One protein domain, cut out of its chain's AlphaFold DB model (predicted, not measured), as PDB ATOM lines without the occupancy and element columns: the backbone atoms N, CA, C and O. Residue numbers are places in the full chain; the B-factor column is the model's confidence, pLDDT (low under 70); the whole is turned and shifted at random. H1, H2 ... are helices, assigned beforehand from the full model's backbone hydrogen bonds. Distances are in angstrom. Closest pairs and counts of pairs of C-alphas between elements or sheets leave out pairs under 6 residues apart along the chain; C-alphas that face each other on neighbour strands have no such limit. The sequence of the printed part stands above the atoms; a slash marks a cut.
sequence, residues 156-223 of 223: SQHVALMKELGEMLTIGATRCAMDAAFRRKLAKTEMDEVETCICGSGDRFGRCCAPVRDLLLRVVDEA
ATOM      1  N   SER A 156     -52.283 -33.626  -2.324       76.38
ATOM      2  CA  SER A 156     -50.922 -33.643  -1.773       76.38
ATOM      3  C   SER A 156     -50.197 -34.967  -2.043       76.38
ATOM      4  O   SER A 156     -49.063 -34.943  -2.517       76.38
ATOM      5  N   GLN A 157     -50.861 -36.110  -1.841       80.00
ATOM      6  CA  GLN A 157     -50.312 -37.435  -2.162       80.00
ATOM      7  C   GLN A 157     -50.014 -37.583  -3.654       80.00
ATOM      8  O   GLN A 157     -49.018 -38.181  -4.042       80.00
ATOM      9  N   HIS A 158     -50.859 -37.008  -4.509       78.06
ATOM     10  CA  HIS A 158     -50.658 -37.032  -5.950       78.06
ATOM     11  C   HIS A 158     -49.403 -36.257  -6.373       78.06
ATOM     12  O   HIS A 158     -48.646 -36.719  -7.223       78.06
ATOM     13  N   VAL A 159     -49.156 -35.090  -5.769       78.44
ATOM     14  CA  VAL A 159     -47.948 -34.292  -6.032       78.44
ATOM     15  C   VAL A 159     -46.693 -34.993  -5.509       78.44
ATOM     16  O   VAL A 159     -45.700 -35.050  -6.232       78.44
ATOM     17  N   ALA A 160     -46.742 -35.561  -4.299       79.75
ATOM     18  CA  ALA A 160     -45.632 -36.324  -3.725       79.75
ATOM     19  C   ALA A 160     -45.280 -37.540  -4.597       79.75
ATOM     20  O   ALA A 160     -44.138 -37.687  -5.028       79.75
ATOM     21  N   LEU A 161     -46.294 -38.322  -4.975       80.75
ATOM     22  CA  LEU A 161     -46.138 -39.483  -5.842       80.75
ATOM     23  C   LEU A 161     -45.566 -39.102  -7.214       80.75
ATOM     24  O   LEU A 161     -44.677 -39.779  -7.714       80.75
ATOM     25  N   MET A 162     -46.041 -38.019  -7.835       79.31
ATOM     26  CA  MET A 162     -45.525 -37.565  -9.134       79.31
ATOM     27  C   MET A 162     -44.073 -37.090  -9.065       79.31
ATOM     28  O   MET A 162     -43.326 -37.293 -10.023       79.31
ATOM     29  N   LYS A 163     -43.668 -36.469  -7.952       80.62
ATOM     30  CA  LYS A 163     -42.286 -36.038  -7.734       80.62
ATOM     31  C   LYS A 163     -41.349 -37.244  -7.690       80.62
ATOM     32  O   LYS A 163     -40.361 -37.270  -8.413       80.62
ATOM     33  N   GLU A 164     -41.706 -38.256  -6.912       77.62
ATOM     34  CA  GLU A 164     -40.902 -39.470  -6.760       77.62
ATOM     35  C   GLU A 164     -40.958 -40.383  -8.000       77.62
ATOM     36  O   GLU A 164     -39.947 -40.948  -8.416       77.62
ATOM     37  N   LEU A 165     -42.110 -40.476  -8.674       77.00
ATOM     38  CA  LEU A 165     -42.235 -41.198  -9.947       77.00
ATOM     39  C   LEU A 165     -41.446 -40.543 -11.086       77.00
ATOM     40  O   LEU A 165     -41.067 -41.240 -12.025       77.00
ATOM     41  N   GLY A 166     -41.215 -39.228 -11.031       71.12
ATOM     42  CA  GLY A 166     -40.391 -38.509 -12.005       71.12
ATOM     43  C   GLY A 166     -38.915 -38.913 -11.959       71.12
ATOM     44  O   GLY A 166     -38.224 -38.820 -12.973       71.12
ATOM     45  N   GLU A 167     -38.446 -39.408 -10.814       73.94
ATOM     46  CA  GLU A 167     -37.079 -39.907 -10.631       73.94
ATOM     47  C   GLU A 167     -36.932 -41.362 -11.109       73.94
ATOM     48  O   GLU A 167     -35.841 -41.800 -11.480       73.94
ATOM     49  N   MET A 168     -38.039 -42.108 -11.179       66.62
ATOM     50  CA  MET A 168     -38.049 -43.482 -11.666       66.62
ATOM     51  C   MET A 168     -38.219 -43.521 -13.191       66.62
ATOM     52  O   MET A 168     -39.284 -43.251 -13.740       66.62
ATOM     53  N   LEU A 169     -37.165 -43.940 -13.898       63.66
ATOM     54  CA  LEU A 169     -37.109 -44.080 -15.366       63.66
ATOM     55  C   LEU A 169     -38.029 -45.189 -15.942       63.66
ATOM     56  O   LEU A 169     -37.842 -45.651 -17.067       63.66
ATOM     57  N   THR A 170     -39.045 -45.633 -15.201       70.62
ATOM     58  CA  THR A 170     -39.998 -46.676 -15.597       70.62
ATOM     59  C   THR A 170     -41.246 -46.069 -16.240       70.62
ATOM     60  O   THR A 170     -42.327 -46.067 -15.652       70.62
ATOM     61  N   ILE A 171     -41.120 -45.586 -17.482       68.38
ATOM     62  CA  ILE A 171     -42.190 -44.884 -18.230       68.38
ATOM     63  C   ILE A 171     -43.528 -45.654 -18.209       68.38
ATOM     64  O   ILE A 171     -44.598 -45.060 -18.051       68.38
ATOM     65  N   GLY A 172     -43.481 -46.986 -18.342       69.44
ATOM     66  CA  GLY A 172     -44.673 -47.838 -18.313       69.44
ATOM     67  C   GLY A 172     -45.357 -47.878 -16.944       69.44
ATOM     68  O   GLY A 172     -46.575 -47.734 -16.858       69.44
ATOM     69  N   ALA A 173     -44.581 -48.017 -15.869       71.19
ATOM     70  CA  ALA A 173     -45.117 -48.127 -14.518       71.19
ATOM     71  C   ALA A 173     -45.622 -46.780 -13.981       71.19
ATOM     72  O   ALA A 173     -46.667 -46.751 -13.340       71.19
ATOM     73  N   THR A 174     -44.974 -45.665 -14.334       73.19
ATOM     74  CA  THR A 174     -45.423 -44.307 -13.981       73.19
ATOM     75  C   THR A 174     -46.795 -43.994 -14.574       73.19
ATOM     76  O   THR A 174     -47.684 -43.499 -13.884       73.19
ATOM     77  N   ARG A 175     -47.020 -44.362 -15.841       72.25
ATOM     78  CA  ARG A 175     -48.332 -44.203 -16.485       72.25
ATOM     79  C   ARG A 175     -49.408 -45.056 -15.812       72.25
ATOM     80  O   ARG A 175     -50.541 -44.607 -15.667       72.25
ATOM     81  N   CYS A 176     -49.058 -46.272 -15.405       73.44
ATOM     82  CA  CYS A 176     -49.975 -47.182 -14.728       73.44
ATOM     83  C   CYS A 176     -50.253 -46.762 -13.276       73.44
ATOM     84  O   CYS A 176     -51.386 -46.888 -12.825       73.44
ATOM     85  N   ALA A 177     -49.281 -46.187 -12.563       77.56
ATOM     86  CA  ALA A 177     -49.441 -45.688 -11.195       77.56
ATOM     87  C   ALA A 177     -50.533 -44.614 -11.075       77.56
ATOM     88  O   ALA A 177     -51.140 -44.445 -10.022       77.56
ATOM     89  N   MET A 178     -50.828 -43.908 -12.166       75.50
ATOM     90  CA  MET A 178     -51.869 -42.883 -12.221       75.50
ATOM     91  C   MET A 178     -53.289 -43.458 -12.314       75.50
ATOM     92  O   MET A 178     -54.254 -42.765 -11.984       75.50
ATOM     93  N   ASP A 179     -53.433 -44.730 -12.682       80.62
ATOM     94  CA  ASP A 179     -54.719 -45.410 -12.811       80.62
ATOM     95  C   ASP A 179     -55.174 -46.003 -11.463       80.62
ATOM     96  O   ASP A 179     -54.510 -46.846 -10.857       80.62
ATOM     97  N   ALA A 180     -56.350 -45.589 -10.986       75.19
ATOM     98  CA  ALA A 180     -56.921 -46.052  -9.721       75.19
ATOM     99  C   ALA A 180     -57.231 -47.560  -9.690       75.19
ATOM    100  O   ALA A 180     -57.198 -48.175  -8.622       75.19
ATOM    101  N   ALA A 181     -57.569 -48.174 -10.826       74.31
ATOM    102  CA  ALA A 181     -57.762 -49.618 -10.924       74.31
ATOM    103  C   ALA A 181     -56.415 -50.345 -10.866       74.31
ATOM    104  O   ALA A 181     -56.292 -51.363 -10.183       74.31
ATOM    105  N   PHE A 182     -55.391 -49.785 -11.512       78.44
ATOM    106  CA  PHE A 182     -54.040 -50.330 -11.460       78.44
ATOM    107  C   PHE A 182     -53.446 -50.255 -10.057       78.44
ATOM    108  O   PHE A 182     -52.962 -51.266  -9.567       78.44
ATOM    109  N   ARG A 183     -53.551 -49.110  -9.371       79.06
ATOM    110  CA  ARG A 183     -53.084 -48.969  -7.983       79.06
ATOM    111  C   ARG A 183     -53.750 -49.979  -7.049       79.06
ATOM    112  O   ARG A 183     -53.074 -50.635  -6.265       79.06
ATOM    113  N   ARG A 184     -55.068 -50.174  -7.186       74.44
ATOM    114  CA  ARG A 184     -55.814 -51.188  -6.420       74.44
ATOM    115  C   ARG A 184     -55.346 -52.606  -6.720       74.44
ATOM    116  O   ARG A 184     -55.264 -53.422  -5.810       74.44
ATOM    117  N   LYS A 185     -55.048 -52.905  -7.984       76.19
ATOM    118  CA  LYS A 185     -54.508 -54.203  -8.386       76.19
ATOM    119  C   LYS A 185     -53.107 -54.400  -7.808       76.19
ATOM    120  O   LYS A 185     -52.876 -55.383  -7.125       76.19
ATOM    121  N   LEU A 186     -52.226 -53.420  -7.979       78.06
ATOM    122  CA  LEU A 186     -50.843 -53.443  -7.511       78.06
ATOM    123  C   LEU A 186     -50.729 -53.597  -5.987       78.06
ATOM    124  O   LEU A 186     -49.876 -54.339  -5.516       78.06
ATOM    125  N   ALA A 187     -51.608 -52.945  -5.222       74.50
ATOM    126  CA  ALA A 187     -51.641 -53.065  -3.764       74.50
ATOM    127  C   ALA A 187     -52.142 -54.438  -3.275       74.50
ATOM    128  O   ALA A 187     -51.765 -54.879  -2.192       74.50
ATOM    129  N   LYS A 188     -52.999 -55.110  -4.056       71.50
ATOM    130  CA  LYS A 188     -53.585 -56.416  -3.708       71.50
ATOM    131  C   LYS A 188     -52.761 -57.603  -4.196       71.50
ATOM    132  O   LYS A 188     -52.929 -58.696  -3.671       71.50
ATOM    133  N   THR A 189     -51.947 -57.422  -5.231       69.06
ATOM    134  CA  THR A 189     -51.207 -58.527  -5.835       69.06
ATOM    135  C   THR A 189     -49.864 -58.724  -5.136       69.06
ATOM    136  O   THR A 189     -48.967 -57.888  -5.235       69.06
ATOM    137  N   GLU A 190     -49.721 -59.858  -4.456       68.94
ATOM    138  CA  GLU A 190     -48.424 -60.418  -4.084       68.94
ATOM    139  C   GLU A 190     -47.862 -61.128  -5.318       68.94
ATOM    140  O   GLU A 190     -48.237 -62.255  -5.617       68.94
ATOM    141  N   MET A 191     -47.064 -60.399  -6.102       65.38
ATOM    142  CA  MET A 191     -46.304 -60.954  -7.226       65.38
ATOM    143  C   MET A 191     -44.895 -61.303  -6.745       65.38
ATOM    144  O   MET A 191     -44.271 -60.486  -6.056       65.38
ATOM    145  N   ASP A 192     -44.367 -62.438  -7.193       70.75
ATOM    146  CA  ASP A 192     -42.945 -62.749  -7.042       70.75
ATOM    147  C   ASP A 192     -42.113 -61.834  -7.958       70.75
ATOM    148  O   ASP A 192     -42.509 -61.500  -9.080       70.75
ATOM    149  N   GLU A 193     -40.911 -61.433  -7.527       69.69
ATOM    150  CA  GLU A 193     -40.052 -60.493  -8.276       69.69
ATOM    151  C   GLU A 193     -39.708 -60.957  -9.703       69.69
ATOM    152  O   GLU A 193     -39.356 -60.145 -10.569       69.69
ATOM    153  N   VAL A 194     -39.799 -62.268  -9.942       67.06
ATOM    154  CA  VAL A 194     -39.444 -62.951 -11.191       67.06
ATOM    155  C   VAL A 194     -40.581 -62.905 -12.219       67.06
ATOM    156  O   VAL A 194     -40.328 -63.063 -13.415       67.06
ATOM    157  N   GLU A 195     -41.816 -62.658 -11.788       76.19
ATOM    158  CA  GLU A 195     -42.988 -62.664 -12.657       76.19
ATOM    159  C   GLU A 195     -43.044 -61.437 -13.576       76.19
ATOM    160  O   GLU A 195     -42.456 -60.387 -13.315       76.19
ATOM    161  N   THR A 196     -43.756 -61.555 -14.696       76.56
ATOM    162  CA  THR A 196     -43.869 -60.473 -15.681       76.56
ATOM    163  C   THR A 196     -44.735 -59.327 -15.151       76.56
ATOM    164  O   THR A 196     -45.781 -59.535 -14.539       76.56
ATOM    165  N   CYS A 197     -44.329 -58.089 -15.434       80.62
ATOM    166  CA  CYS A 197     -44.999 -56.876 -14.989       80.62
ATOM    167  C   CYS A 197     -46.454 -56.792 -15.466       80.62
ATOM    168  O   CYS A 197     -46.741 -56.829 -16.665       80.62
ATOM    169  N   ILE A 198     -47.367 -56.512 -14.532       78.69
ATOM    170  CA  ILE A 198     -48.791 -56.260 -14.814       78.69
ATOM    171  C   ILE A 198     -49.054 -54.935 -15.549       78.69
ATOM    172  O   ILE A 198     -50.156 -54.720 -16.049       78.69
ATOM    173  N   CYS A 199     -48.054 -54.054 -15.628       79.62
ATOM    174  CA  CYS A 199     -48.088 -52.800 -16.378       79.62
ATOM    175  C   CYS A 199     -48.034 -52.991 -17.903       79.62
ATOM    176  O   CYS A 199     -48.252 -52.042 -18.654       79.62
ATOM    177  N   GLY A 200     -47.714 -54.203 -18.375       77.06
ATOM    178  CA  GLY A 200     -47.590 -54.498 -19.801       77.06
ATOM    179  C   GLY A 200     -46.275 -54.038 -20.439       77.06
ATOM    180  O   GLY A 200     -46.179 -54.059 -21.663       77.06
ATOM    181  N   SER A 201     -45.260 -53.660 -19.649       80.19
ATOM    182  CA  SER A 201     -43.919 -53.338 -20.168       80.19
ATOM    183  C   SER A 201     -43.180 -54.559 -20.724       80.19
ATOM    184  O   SER A 201     -42.278 -54.409 -21.538       80.19
ATOM    185  N   GLY A 202     -43.557 -55.768 -20.292       76.50
ATOM    186  CA  GLY A 202     -42.818 -56.999 -20.585       76.50
ATOM    187  C   GLY A 202     -41.591 -57.214 -19.691       76.50
ATOM    188  O   GLY A 202     -40.975 -58.272 -19.773       76.50
ATOM    189  N   ASP A 203     -41.270 -56.258 -18.814       81.12
ATOM    190  CA  ASP A 203     -40.215 -56.401 -17.807       81.12
ATOM    191  C   ASP A 203     -40.651 -57.292 -16.645       81.12
ATOM    192  O   ASP A 203     -41.832 -57.594 -16.467       81.12
ATOM    193  N   ARG A 204     -39.689 -57.670 -15.801       83.12
ATOM    194  CA  ARG A 204     -39.966 -58.331 -14.521       83.12
ATOM    195  C   ARG A 204     -40.613 -57.360 -13.537       83.12
ATOM    196  O   ARG A 204     -40.223 -56.192 -13.460       83.12
ATOM    197  N   PHE A 205     -41.563 -57.858 -12.754       81.38
ATOM    198  CA  PHE A 205     -42.290 -57.111 -11.737       81.38
ATOM    199  C   PHE A 205     -41.332 -56.406 -10.774       81.38
ATOM    200  O   PHE A 205     -41.469 -55.195 -10.585       81.38
ATOM    201  N   GLY A 206     -40.303 -57.118 -10.295       76.00
ATOM    202  CA  GLY A 206     -39.287 -56.585  -9.380       76.00
ATOM    203  C   GLY A 206     -38.536 -55.355  -9.904       76.00
ATOM    204  O   GLY A 206     -38.135 -54.497  -9.130       76.00
ATOM    205  N   ARG A 207     -38.381 -55.215 -11.228       78.44
ATOM    206  CA  ARG A 207     -37.683 -54.066 -11.836       78.44
ATOM    207  C   ARG A 207     -38.600 -52.921 -12.243       78.44
ATOM    208  O   ARG A 207     -38.125 -51.807 -12.416       78.44
ATOM    209  N   CYS A 208     -39.883 -53.198 -12.460       82.75
ATOM    210  CA  CYS A 208     -40.790 -52.241 -13.083       82.75
ATOM    211  C   CYS A 208     -41.873 -51.747 -12.122       82.75
ATOM    212  O   CYS A 208     -42.033 -50.548 -11.938       82.75
ATOM    213  N   CYS A 209     -42.617 -52.661 -11.499       83.00
ATOM    214  CA  CYS A 209     -43.777 -52.313 -10.678       83.00
ATOM    215  C   CYS A 209     -43.567 -52.485  -9.180       83.00
ATOM    216  O   CYS A 209     -44.317 -51.874  -8.425       83.00
ATOM    217  N   ALA A 210     -42.560 -53.244  -8.746       83.00
ATOM    218  CA  ALA A 210     -42.199 -53.315  -7.334       83.00
ATOM    219  C   ALA A 210     -41.748 -51.949  -6.778       83.00
ATOM    220  O   ALA A 210     -42.343 -51.520  -5.794       83.00
ATOM    221  N   PRO A 211     -40.862 -51.174  -7.446       82.12
ATOM    222  CA  PRO A 211     -40.470 -49.853  -6.940       82.12
ATOM    223  C   PRO A 211     -41.662 -48.898  -6.819       82.12
ATOM    224  O   PRO A 211     -41.794 -48.164  -5.847       82.12
ATOM    225  N   VAL A 212     -42.581 -48.954  -7.788       82.69
ATOM    226  CA  VAL A 212     -43.818 -48.163  -7.791       82.69
ATOM    227  C   VAL A 212     -44.779 -48.596  -6.681       82.69
ATOM    228  O   VAL A 212     -45.437 -47.746  -6.084       82.69
ATOM    229  N   ARG A 213     -44.874 -49.901  -6.400       83.88
ATOM    230  CA  ARG A 213     -45.688 -50.448  -5.307       83.88
ATOM    231  C   ARG A 213     -45.161 -49.975  -3.959       83.88
ATOM    232  O   ARG A 213     -45.952 -49.484  -3.161       83.88
ATOM    233  N   ASP A 214     -43.857 -50.084  -3.737       83.19
ATOM    234  CA  ASP A 214     -43.220 -49.677  -2.483       83.19
ATOM    235  C   ASP A 214     -43.402 -48.180  -2.235       83.19
ATOM    236  O   ASP A 214     -43.699 -47.763  -1.119       83.19
ATOM    237  N   LEU A 215     -43.286 -47.374  -3.291       79.88
ATOM    238  CA  LEU A 215     -43.511 -45.936  -3.237       79.88
ATOM    239  C   LEU A 215     -44.962 -45.583  -2.895       79.88
ATOM    240  O   LEU A 215     -45.227 -44.751  -2.034       79.88
ATOM    241  N   LEU A 216     -45.915 -46.248  -3.555       80.06
ATOM    242  CA  LEU A 216     -47.339 -46.060  -3.293       80.06
ATOM    243  C   LEU A 216     -47.704 -46.415  -1.854       80.06
ATOM    244  O   LEU A 216     -48.539 -45.732  -1.273       80.06
ATOM    245  N   LEU A 217     -47.098 -47.462  -1.292       80.25
ATOM    246  CA  LEU A 217     -47.307 -47.830   0.106       80.25
ATOM    247  C   LEU A 217     -46.726 -46.766   1.046       80.25
ATOM    248  O   LEU A 217     -47.440 -46.308   1.929       80.25
ATOM    249  N   ARG A 218     -45.505 -46.272   0.791       81.69
ATOM    250  CA  ARG A 218     -44.897 -45.197   1.600       81.69
ATOM    251  C   ARG A 218     -45.729 -43.915   1.621       81.69
ATOM    252  O   ARG A 218     -46.036 -43.413   2.690       81.69
ATOM    253  N   VAL A 219     -46.159 -43.419   0.458       78.00
ATOM    254  CA  VAL A 219     -46.955 -42.176   0.358       78.00
ATOM    255  C   VAL A 219     -48.325 -42.301   1.043       78.00
ATOM    256  O   VAL A 219     -48.919 -41.299   1.442       78.00
ATOM    257  N   VAL A 220     -48.856 -43.521   1.153       72.50
ATOM    258  CA  VAL A 220     -50.129 -43.797   1.833       72.50
ATOM    259  C   VAL A 220     -49.939 -43.938   3.339       72.50
ATOM    260  O   VAL A 220     -50.793 -43.460   4.075       72.50
ATOM    261  N   ASP A 221     -48.844 -44.556   3.783       74.38
ATOM    262  CA  ASP A 221     -48.542 -44.760   5.205       74.38
ATOM    263  C   ASP A 221     -48.023 -43.478   5.894       74.38
ATOM    264  O   ASP A 221     -48.162 -43.334   7.106       74.38
ATOM    265  N   GLU A 222     -47.445 -42.534   5.143       63.97
ATOM    266  CA  GLU A 222     -46.948 -41.241   5.650       63.97
ATOM    267  C   GLU A 222     -48.025 -40.135   5.762       63.97
ATOM    268  O   GLU A 222     -47.704 -39.007   6.149       63.97
ATOM    269  N   ALA A 223     -49.288 -40.425   5.426       52.84
ATOM    270  CA  ALA A 223     -50.401 -39.467   5.403       52.84
ATOM    271  C   ALA A 223     -51.419 -39.700   6.528       52.84
ATOM    272  O   ALA A 223     -51.919 -38.685   7.067       52.84
TER     273      ALA A 223
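AT A GLANCE: This is residues 156 to 223 of the 223 residues of an uncharacterized protein of Porcisia hertigi (UniProt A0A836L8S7). Helix H5 runs through the body with H1 side by side with it, running the opposite way, while H3 crosses H5 on another side, nearly at a right angle. The short H2 sits between the end of H1 and the start of H3, and at the end of the domain where H5 begins lie the four-residue H4 and much of a long loop, residues 189 to 204. The printed part has 68 residues with five named helices, in the order H1, H2, H3, H4, H5, and no named strand; the class is all helix. The whole is compact, with a radius of gyration of the C-alphas of 11.1 A, and spans 32 by 23 by 18 A.

IN THESE COORDINATES: H5, residues 210 to 221, is 16.5 A long and begins at C-alpha 210 at (-42.199, -53.315, -7.334). H1, residues 156 to 167, also has 12 residues and is 17.6 A long; its C-alpha 156 lies at (-50.922, -33.643, -1.773). H2 holds residues 171 to 177 and is 10.1 A long, and H3 holds residues 180 to 188 and is 12.4 A long. H4, residues 205 to 208, is 5.3 A long. H5 ends with C-alpha 221 at (-48.542, -44.760, 5.205).

HOW THE PARTS SIT: H5 is the hub and touches three helices. It touches H1 at a shallow tilt of 26 degrees, opposite ways, and their closest C-alphas, of Gln 157 and Val 219, are 6.3 A apart. With residues 213 to 217 alone H5 touches H3, about perpendicular at 84 degrees, the closest C-alphas being those of Leu 186 and Arg 213 at 6.4 A. With residue 212 alone H5 only just touches H2, with 3 pairs of C-alphas within 8 A; the closest, of Ala 173 and Val 212, are 6.9 A apart, and the tilt of 35.3 degrees, the same way, is only just steep. H2 and H3 touch only at the corner, and only just, with 3 pairs within 8 A; the closest C-alphas are those of Ala 177 and Arg 183 at 5.9 A. H1 and H2 are close but not clearly touching, with the closest C-alphas, of Leu 165 and Thr 174, 6.0 A apart. H4 meets H5 only through their link. H1 is apart from H3 and H4. In H2, H3 and H5 every O i to N i+4 pair is within hydrogen-bond range, in H1 7 of 8; H4 is too short for such a pair.

THE WHOLE: The two C-alphas farthest apart, of Ser 156 and Val 194, are 32.9 A apart. The printed part has no cut and ends at residue 223, the chain's last. The link from H3 to H4 is long, with 16 residues, and the other links are tight. The mean pLDDT of the printed part of this model is 75.8; it is under 70 at residues 168 to 169, 171 to 172, 189 to 191, 193 to 194 and 222 to 223.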